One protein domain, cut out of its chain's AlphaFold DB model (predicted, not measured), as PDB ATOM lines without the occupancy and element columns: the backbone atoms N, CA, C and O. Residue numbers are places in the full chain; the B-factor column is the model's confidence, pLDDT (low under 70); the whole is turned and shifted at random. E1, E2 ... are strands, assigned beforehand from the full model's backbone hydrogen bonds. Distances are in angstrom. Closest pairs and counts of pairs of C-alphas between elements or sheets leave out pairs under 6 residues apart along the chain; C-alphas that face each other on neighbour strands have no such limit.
ATOM      1  N   ASP A 178     163.746 255.098 178.479       95.06
ATOM      2  CA  ASP A 178     164.433 256.029 177.589       95.06
ATOM      3  C   ASP A 178     165.475 256.878 178.324       95.06
ATOM      4  O   ASP A 178     166.236 257.574 177.669       95.06
ATOM      5  N   ILE A 179     165.506 256.856 179.662       95.94
ATOM      6  CA  ILE A 179     166.319 257.774 180.461       95.94
ATOM      7  C   ILE A 179     167.666 257.158 180.829       95.94
ATOM      8  O   ILE A 179     167.748 256.038 181.345       95.94
ATOM      9  N   SER A 180     168.706 257.974 180.666       96.88
ATOM     10  CA  SER A 180     170.028 257.757 181.248       96.88
ATOM     11  C   SER A 180     170.428 258.946 182.126       96.88
ATOM     12  O   SER A 180     170.084 260.095 181.841       96.88
ATOM     13  N   ILE A 181     171.121 258.666 183.234       97.12
ATOM     14  CA  ILE A 181     171.570 259.680 184.196       97.12
ATOM     15  C   ILE A 181     173.029 259.438 184.552       97.12
ATOM     16  O   ILE A 181     173.381 258.374 185.068       97.12
ATOM     17  N   GLU A 182     173.857 260.459 184.355       97.00
ATOM     18  CA  GLU A 182     175.274 260.458 184.718       97.00
ATOM     19  C   GLU A 182     175.628 261.657 185.601       97.00
ATOM     20  O   GLU A 182     175.053 262.731 185.459       97.00
ATOM     21  N   ASP A 183     176.588 261.500 186.511       96.38
ATOM     22  CA  ASP A 183     177.344 262.642 187.021       96.38
ATOM     23  C   ASP A 183     178.538 262.851 186.096       96.38
ATOM     24  O   ASP A 183     179.384 261.966 185.969       96.38
ATOM     25  N   ARG A 184     178.617 264.009 185.436       94.81
ATOM     26  CA  ARG A 184     179.701 264.286 184.476       94.81
ATOM     27  C   ARG A 184     181.009 264.696 185.152       94.81
ATOM     28  O   ARG A 184     182.037 264.792 184.487       94.81
ATOM     29  N   ALA A 185     180.979 264.967 186.458       91.62
ATOM     30  CA  ALA A 185     182.121 265.403 187.253       91.62
ATOM     31  C   ALA A 185     182.833 266.672 186.737       91.62
ATOM     32  O   ALA A 185     184.031 266.840 186.960       91.62
ATOM     33  N   ILE A 186     182.119 267.589 186.070       87.75
ATOM     34  CA  ILE A 186     182.745 268.769 185.445       87.75
ATOM     35  C   ILE A 186     182.990 269.885 186.471       87.75
ATOM     36  O   ILE A 186     184.003 270.580 186.417       87.75
ATOM     37  N   ASN A 187     182.081 270.045 187.434       80.38
ATOM     38  CA  ASN A 187     182.086 271.199 188.342       80.38
ATOM     39  C   ASN A 187     183.066 271.067 189.521       80.38
ATOM     40  O   ASN A 187     183.308 272.047 190.223       80.38
ATOM     41  N   MET A 188     183.592 269.867 189.789       85.00
ATOM     42  CA  MET A 188     184.373 269.597 190.996       85.00
ATOM     43  C   MET A 188     185.389 268.471 190.764       85.00
ATOM     44  O   MET A 188     185.012 267.372 190.367       85.00
ATOM     45  N   LEU A 189     186.674 268.737 191.028       87.12
ATOM     46  CA  LEU A 189     187.770 267.778 190.798       87.12
ATOM     47  C   LEU A 189     187.894 266.711 191.895       87.12
ATOM     48  O   LEU A 189     188.322 265.588 191.623       87.12
ATOM     49  N   TYR A 190     187.538 267.070 193.126       90.31
ATOM     50  CA  TYR A 190     187.592 266.207 194.302       90.31
ATOM     51  C   TYR A 190     186.299 266.346 195.090       90.31
ATOM     52  O   TYR A 190     185.742 267.437 195.152       90.31
ATOM     53  N   ASP A 191     185.832 265.259 195.686       89.12
ATOM     54  CA  ASP A 191     184.711 265.298 196.616       89.12
ATOM     55  C   ASP A 191     185.099 265.918 197.967       89.12
ATOM     56  O   ASP A 191     186.246 266.318 198.189       89.12
ATOM     57  N   LEU A 192     184.131 266.036 198.876       90.06
ATOM     58  CA  LEU A 192     184.346 266.672 200.179       90.06
ATOM     59  C   LEU A 192     185.120 265.772 201.160       90.06
ATOM     60  O   LEU A 192     185.466 266.223 202.249       90.06
ATOM     61  N   GLU A 193     185.428 264.532 200.765       89.69
ATOM     62  CA  GLU A 193     186.301 263.592 201.477       89.69
ATOM     63  C   GLU A 193     187.727 263.561 200.881       89.69
ATOM     64  O   GLU A 193     188.598 262.852 201.383       89.69
ATOM     65  N   GLY A 194     187.991 264.340 199.823       88.00
ATOM     66  CA  GLY A 194     189.288 264.417 199.150       88.00
ATOM     67  C   GLY A 194     189.518 263.345 198.077       88.00
ATOM     68  O   GLY A 194     190.631 263.232 197.557       88.00
ATOM     69  N   ASN A 195     188.498 262.571 197.700       89.44
ATOM     70  CA  ASN A 195     188.602 261.583 196.630       89.44
ATOM     71  C   ASN A 195     188.416 262.238 195.267       89.44
ATOM     72  O   ASN A 195     187.551 263.087 195.071       89.44
ATOM     73  N   ARG A 196     189.212 261.814 194.283       90.56
ATOM     74  CA  ARG A 196     189.116 262.348 192.922       90.56
ATOM     75  C   ARG A 196     187.771 261.981 192.297       90.56
ATOM     76  O   ARG A 196     187.456 260.798 192.169       90.56
ATOM     77  N   LYS A 197     187.043 262.992 191.830       91.31
ATOM     78  CA  LYS A 197     185.775 262.809 191.130       91.31
ATOM     79  C   LYS A 197     186.001 262.256 189.725       91.31
ATOM     80  O   LYS A 197     186.996 262.579 189.067       91.31
ATOM     81  N   ARG A 198     185.098 261.390 189.272       89.19
ATOM     82  CA  ARG A 198     185.113 260.804 187.927       89.19
ATOM     83  C   ARG A 198     183.700 260.816 187.357       89.19
ATOM     84  O   ARG A 198     182.763 260.723 188.148       89.19
ATOM     85  N   PRO A 199     183.546 260.899 186.026       94.38
ATOM     86  CA  PRO A 199     182.251 260.687 185.412       94.38
ATOM     87  C   PRO A 199     181.721 259.295 185.765       94.38
ATOM     88  O   PRO A 199     182.461 258.312 185.659       94.38
ATOM     89  N   VAL A 200     180.467 259.216 186.204       96.00
ATOM     90  CA  VAL A 200     179.800 257.953 186.537       96.00
ATOM     91  C   VAL A 200     178.379 257.996 186.012       96.00
ATOM     92  O   VAL A 200     177.582 258.840 186.411       96.00
ATOM     93  N   GLU A 201     178.043 257.045 185.154       97.06
ATOM     94  CA  GLU A 201     176.666 256.808 184.746       97.06
ATOM     95  C   GLU A 201     175.975 255.950 185.805       97.06
ATOM     96  O   GLU A 201     176.367 254.807 186.051       97.06
ATOM     97  N   PHE A 202     174.969 256.512 186.466       96.38
ATOM     98  CA  PHE A 202     174.211 255.819 187.502       96.38
ATOM     99  C   PHE A 202     173.058 255.028 186.918       96.38
ATOM    100  O   PHE A 202     172.782 253.926 187.388       96.38
ATOM    101  N   ILE A 203     172.385 255.585 185.912       95.88
ATOM    102  CA  ILE A 203     171.191 255.000 185.312       95.88
ATOM    103  C   ILE A 203     171.380 254.896 183.808       95.88
ATOM    104  O   ILE A 203     171.765 255.875 183.177       95.88
ATOM    105  N   ARG A 204     171.052 253.726 183.260       96.19
ATOM    106  CA  ARG A 204     170.971 253.462 181.824       96.19
ATOM    107  C   ARG A 204     169.733 252.629 181.536       96.19
ATOM    108  O   ARG A 204     169.445 251.680 182.267       96.19
ATOM    109  N   ASP A 205     169.003 252.986 180.492       93.44
ATOM    110  CA  ASP A 205     167.755 252.334 180.091       93.44
ATOM    111  C   ASP A 205     166.730 252.215 181.241       93.44
ATOM    112  O   ASP A 205     166.081 251.176 181.432       93.44
ATOM    113  N   GLY A 206     166.641 253.249 182.088       91.31
ATOM    114  CA  GLY A 206     165.782 253.263 183.279       91.31
ATOM    115  C   GLY A 206     166.213 252.324 184.415       91.31
ATOM    116  O   GLY A 206     165.455 252.115 185.364       91.31
ATOM    117  N   LYS A 207     167.415 251.739 184.355       92.12
ATOM    118  CA  LYS A 207     167.961 250.852 185.394       92.12
ATOM    119  C   LYS A 207     169.180 251.462 186.057       92.12
ATOM    120  O   LYS A 207     170.058 251.988 185.383       92.12
ATOM    121  N   ILE A 208     169.274 251.308 187.374       92.50
ATOM    122  CA  ILE A 208     170.470 251.684 188.129       92.50
ATOM    123  C   ILE A 208     171.585 250.676 187.814       92.50
ATOM    124  O   ILE A 208     171.462 249.495 188.139       92.50
ATOM    125  N   ILE A 209     172.656 251.142 187.170       93.31
ATOM    126  CA  ILE A 209     173.832 250.341 186.792       93.31
ATOM    127  C   ILE A 209     175.033 250.583 187.713       93.31
ATOM    128  O   ILE A 209     175.869 249.698 187.862       93.31
ATOM    129  N   ASN A 210     175.100 251.751 188.356       93.19
ATOM    130  CA  ASN A 210     176.105 252.089 189.358       93.19
ATOM    131  C   ASN A 210     175.451 252.837 190.515       93.19
ATOM    132  O   ASN A 210     174.442 253.521 190.347       93.19
ATOM    133  N   LEU A 211     176.070 252.748 191.687       92.81
ATOM    134  CA  LEU A 211     175.667 253.499 192.865       92.81
ATOM    135  C   LEU A 211     176.774 254.479 193.249       92.81
ATOM    136  O   LEU A 211     177.952 254.130 193.137       92.81
ATOM    137  N   PRO A 212     176.431 255.682 193.727       94.25
ATOM    138  CA  PRO A 212     177.426 256.558 194.315       94.25
ATOM    139  C   PRO A 212     177.992 255.916 195.587       94.25
ATOM    140  O   PRO A 212     177.272 255.305 196.369       94.25
ATOM    141  N   GLN A 213     179.298 256.039 195.774       93.88
ATOM    142  CA  GLN A 213     180.066 255.448 196.871       93.88
ATOM    143  C   GLN A 213     181.012 256.493 197.466       93.88
ATOM    144  O   GLN A 213     181.762 257.147 196.724       93.88
ATOM    145  N   ASN A 214     180.987 256.596 198.792       91.62
ATOM    146  CA  ASN A 214     181.878 257.381 199.649       91.62
ATOM    147  C   ASN A 214     182.688 256.453 200.577       91.62
ATOM    148  O   ASN A 214     182.513 255.235 200.530       91.62
ATOM    149  N   LEU A 215     183.560 256.994 201.434       90.62
ATOM    150  CA  LEU A 215     184.402 256.184 202.329       90.62
ATOM    151  C   LEU A 215     183.601 255.235 203.232       90.62
ATOM    152  O   LEU A 215     184.017 254.092 203.442       90.62
ATOM    153  N   SER A 216     182.456 255.700 203.737       90.19
ATOM    154  CA  SER A 216     181.575 254.926 204.616       90.19
ATOM    155  C   SER A 216     180.921 253.753 203.877       90.19
ATOM    156  O   SER A 216     181.062 252.598 204.275       90.19
ATOM    157  N   THR A 217     180.260 254.035 202.753       91.25
ATOM    158  CA  THR A 217     179.521 253.038 201.957       91.25
ATOM    159  C   THR A 217     180.435 252.044 201.243       91.25
ATOM    160  O   THR A 217     180.086 250.873 201.122       91.25
ATOM    161  N   ALA A 218     181.650 252.462 200.880       88.56
ATOM    162  CA  ALA A 218     182.675 251.588 200.318       88.56
ATOM    163  C   ALA A 218     183.392 250.712 201.366       88.56
ATOM    164  O   ALA A 218     184.281 249.937 201.001       88.56
ATOM    165  N   GLY A 219     183.092 250.861 202.664       86.31
ATOM    166  CA  GLY A 219     183.771 250.130 203.739       86.31
ATOM    167  C   GLY A 219     185.287 250.370 203.771       86.31
ATOM    168  O   GLY A 219     186.052 249.454 204.062       86.31
ATOM    169  N   GLY A 220     185.736 251.574 203.396       78.44
ATOM    170  CA  GLY A 220     187.157 251.920 203.278       78.44
ATOM    171  C   GLY A 220     187.879 251.343 202.050       78.44
ATOM    172  O   GLY A 220     189.088 251.538 201.909       78.44
ATOM    173  N   CYS A 221     187.184 250.654 201.138       86.94
ATOM    174  CA  CYS A 221     187.792 250.127 199.919       86.94
ATOM    175  C   CYS A 221     187.957 251.227 198.858       86.94
ATOM    176  O   CYS A 221     187.003 251.604 198.177       86.94
ATOM    177  N   SER A 222     189.190 251.698 198.654       86.00
ATOM    178  CA  SER A 222     189.492 252.783 197.707       86.00
ATOM    179  C   SER A 222     189.083 252.493 196.258       86.00
ATOM    180  O   SER A 222     188.761 253.418 195.518       86.00
ATOM    181  N   SER A 223     189.059 251.219 195.854       87.75
ATOM    182  CA  SER A 223     188.671 250.811 194.496       87.75
ATOM    183  C   SER A 223     187.177 250.973 194.195       87.75
ATOM    184  O   SER A 223     186.807 251.063 193.028       87.75
ATOM    185  N   LEU A 224     186.335 251.040 195.233       89.75
ATOM    186  CA  LEU A 224     184.888 251.228 195.105       89.75
ATOM    187  C   LEU A 224     184.482 252.706 195.165       89.75
ATOM    188  O   LEU A 224     183.333 253.028 194.883       89.75
ATOM    189  N   LEU A 225     185.398 253.610 195.524       92.12
ATOM    190  CA  LEU A 225     185.099 255.034 195.655       92.12
ATOM    191  C   LEU A 225     184.807 255.660 194.294       92.12
ATOM    192  O   LEU A 225     185.578 255.539 193.341       92.12
ATOM    193  N   THR A 226     183.705 256.401 194.236       92.81
ATOM    194  CA  THR A 226     183.241 257.062 193.003       92.81
ATOM    195  C   THR A 226     183.485 258.573 193.004       92.81
ATOM    196  O   THR A 226     183.231 259.231 192.000       92.81
ATOM    197  N   GLY A 227     183.986 259.128 194.114       92.75
ATOM    198  CA  GLY A 227     184.176 260.571 194.276       92.75
ATOM    199  C   GLY A 227     182.867 261.319 194.548       92.75
ATOM    200  O   GLY A 227     182.636 262.384 193.984       92.75
ATOM    201  N   HIS A 228     181.994 260.744 195.376       94.81
ATOM    202  CA  HIS A 228     180.712 261.345 195.765       94.81
ATOM    203  C   HIS A 228     180.575 261.472 197.291       94.81
ATOM    204  O   HIS A 228     179.462 261.476 197.814       94.81
ATOM    205  N   GLY A 229     181.688 261.559 198.023       90.56
ATOM    206  CA  GLY A 229     181.717 261.845 199.455       90.56
ATOM    207  C   GLY A 229     181.330 263.290 199.767       90.56
ATOM    208  O   GLY A 229     181.915 264.240 199.245       90.56
ATOM    209  N   GLY A 230     180.316 263.469 200.608       89.25
ATOM    210  CA  GLY A 230     179.934 264.754 201.185       89.25
ATOM    211  C   GLY A 230     180.412 264.904 202.629       89.25
ATOM    212  O   GLY A 230     181.050 264.019 203.183       89.25
ATOM    213  N   LEU A 231     180.054 266.021 203.268       84.38
ATOM    214  CA  LEU A 231     180.420 266.273 204.671       84.38
ATOM    215  C   LEU A 231     179.810 265.258 205.646       84.38
ATOM    216  O   LEU A 231     180.390 264.980 206.691       84.38
ATOM    217  N   THR A 232     178.615 264.754 205.332       82.44
ATOM    218  CA  THR A 232     177.860 263.852 206.215       82.44
ATOM    219  C   THR A 232     177.309 262.620 205.506       82.44
ATOM    220  O   THR A 232     176.933 261.666 206.176       82.44
ATOM    221  N   ASP A 233     177.206 262.648 204.177       88.81
ATOM    222  CA  ASP A 233     176.599 261.593 203.361       88.81
ATOM    223  C   ASP A 233     177.011 261.771 201.889       88.81
ATOM    224  O   ASP A 233     177.795 262.663 201.567       88.81
ATOM    225  N   ILE A 234     176.475 260.962 200.981       93.06
ATOM    226  CA  ILE A 234     176.680 261.062 199.540       93.06
ATOM    227  C   ILE A 234     176.267 262.442 198.996       93.06
ATOM    228  O   ILE A 234     175.139 262.922 199.172       93.06
ATOM    229  N   PHE A 235     177.175 263.056 198.237       90.88
ATOM    230  CA  PHE A 235     177.007 264.361 197.610       90.88
ATOM    231  C   PHE A 235     177.148 264.272 196.083       90.88
ATOM    232  O   PHE A 235     178.222 264.025 195.543       90.88
ATOM    233  N   LEU A 236     176.027 264.482 195.387       90.88
ATOM    234  CA  LEU A 236     175.920 264.512 193.923       90.88
ATOM    235  C   LEU A 236     175.898 265.972 193.466       90.88
ATOM    236  O   LEU A 236     175.241 266.781 194.123       90.88
ATOM    237  N   THR A 237     176.597 266.325 192.379       88.50
ATOM    238  CA  THR A 237     176.812 267.753 192.045       88.50
ATOM    239  C   THR A 237     176.639 268.143 190.582       88.50
ATOM    240  O   THR A 237     176.571 269.338 190.304       88.50
ATOM    241  N   ASP A 238     176.627 267.195 189.647       90.94
ATOM    242  CA  ASP A 238     176.511 267.506 188.216       90.94
ATOM    243  C   ASP A 238     175.714 266.425 187.482       90.94
ATOM    244  O   ASP A 238     176.206 265.802 186.539       90.94
ATOM    245  N   LEU A 239     174.495 266.173 187.974       96.06
ATOM    246  CA  LEU A 239     173.619 265.157 187.406       96.06
ATOM    247  C   LEU A 239     173.056 265.638 186.078       96.06
ATOM    248  O   LEU A 239     172.365 266.653 185.999       96.06
ATOM    249  N   TYR A 240     173.334 264.860 185.051       96.50
ATOM    250  CA  TYR A 240     172.947 265.087 183.682       96.50
ATOM    251  C   TYR A 240     171.954 264.017 183.261       96.50
ATOM    252  O   TYR A 240     172.252 262.827 183.349       96.50
ATOM    253  N   LEU A 241     170.783 264.449 182.801       96.69
ATOM    254  CA  LEU A 241     169.761 263.558 182.264       96.69
ATOM    255  C   LEU A 241     169.774 263.619 180.738       96.69
ATOM    256  O   LEU A 241     169.648 264.704 180.160       96.69
ATOM    257  N   SER A 242     169.889 262.460 180.100       95.56
ATOM    258  CA  SER A 242     169.639 262.272 178.672       95.56
ATOM    259  C   SER A 242     168.453 261.343 178.452       95.56
ATOM    260  O   SER A 242     168.125 260.511 179.299       95.56
ATOM    261  N   SER A 243     167.814 261.502 177.296       95.38
ATOM    262  CA  SER A 243     166.786 260.587 176.833       95.38
ATOM    263  C   SER A 243     166.883 260.352 175.329       95.38
ATOM    264  O   SER A 243     167.252 261.260 174.575       95.38
ATOM    265  N   ASP A 244     166.531 259.134 174.922       93.94
ATOM    266  CA  ASP A 244     166.365 258.739 173.522       93.94
ATOM    267  C   ASP A 244     164.987 259.130 172.956       93.94
ATOM    268  O   ASP A 244     164.803 259.182 171.740       93.94
TER     269      ASP A 244
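This is residues 178 to 244 of the 330 residues of an uncharacterized protein of Alkalihalobacillus lonarensis (UniProt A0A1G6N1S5). With little regular structure, this domain is a small three-stranded sheet at one end of an elongated body whose other end is made of long winding loops. Residues 205 to 208 fold back beside the edge strand E2. The printed part has 67 residues, 15 of them in E1, E2 and E3, with no named helix; the class is all strand, and the antiparallel order is E2, E1, E3. It is compact, with a radius of gyration of the C-alphas of 11.9 A and spans of 36 by 23 by 19 A.

Inner strand E1, residues 179 to 183, begins at C-alpha 179 (166.319, 257.774, 180.461) and measures 13.7 A. E2 is residues 200 to 204, 11.0 A. E3, residues 239 to 243, 13.4 A, ends at C-alpha 243 (166.786, 260.587, 176.833).

E1 and E3 are antiparallel at 156 degrees, with N 182 and O 240 3.0 A apart, within hydrogen-bond range. The hairpin E1 and E2 is antiparallel at 171 degrees, with N 181 and O 203 2.9 A apart, also within range. E2 and E3 are apart.

The C-alphas of Gly 220 and Asp 244 are the two farthest apart, 36.9 A. Both links are long, 16 and 34 residues. The printed part has no cut, and no printed residue is under 70 in pLDDT.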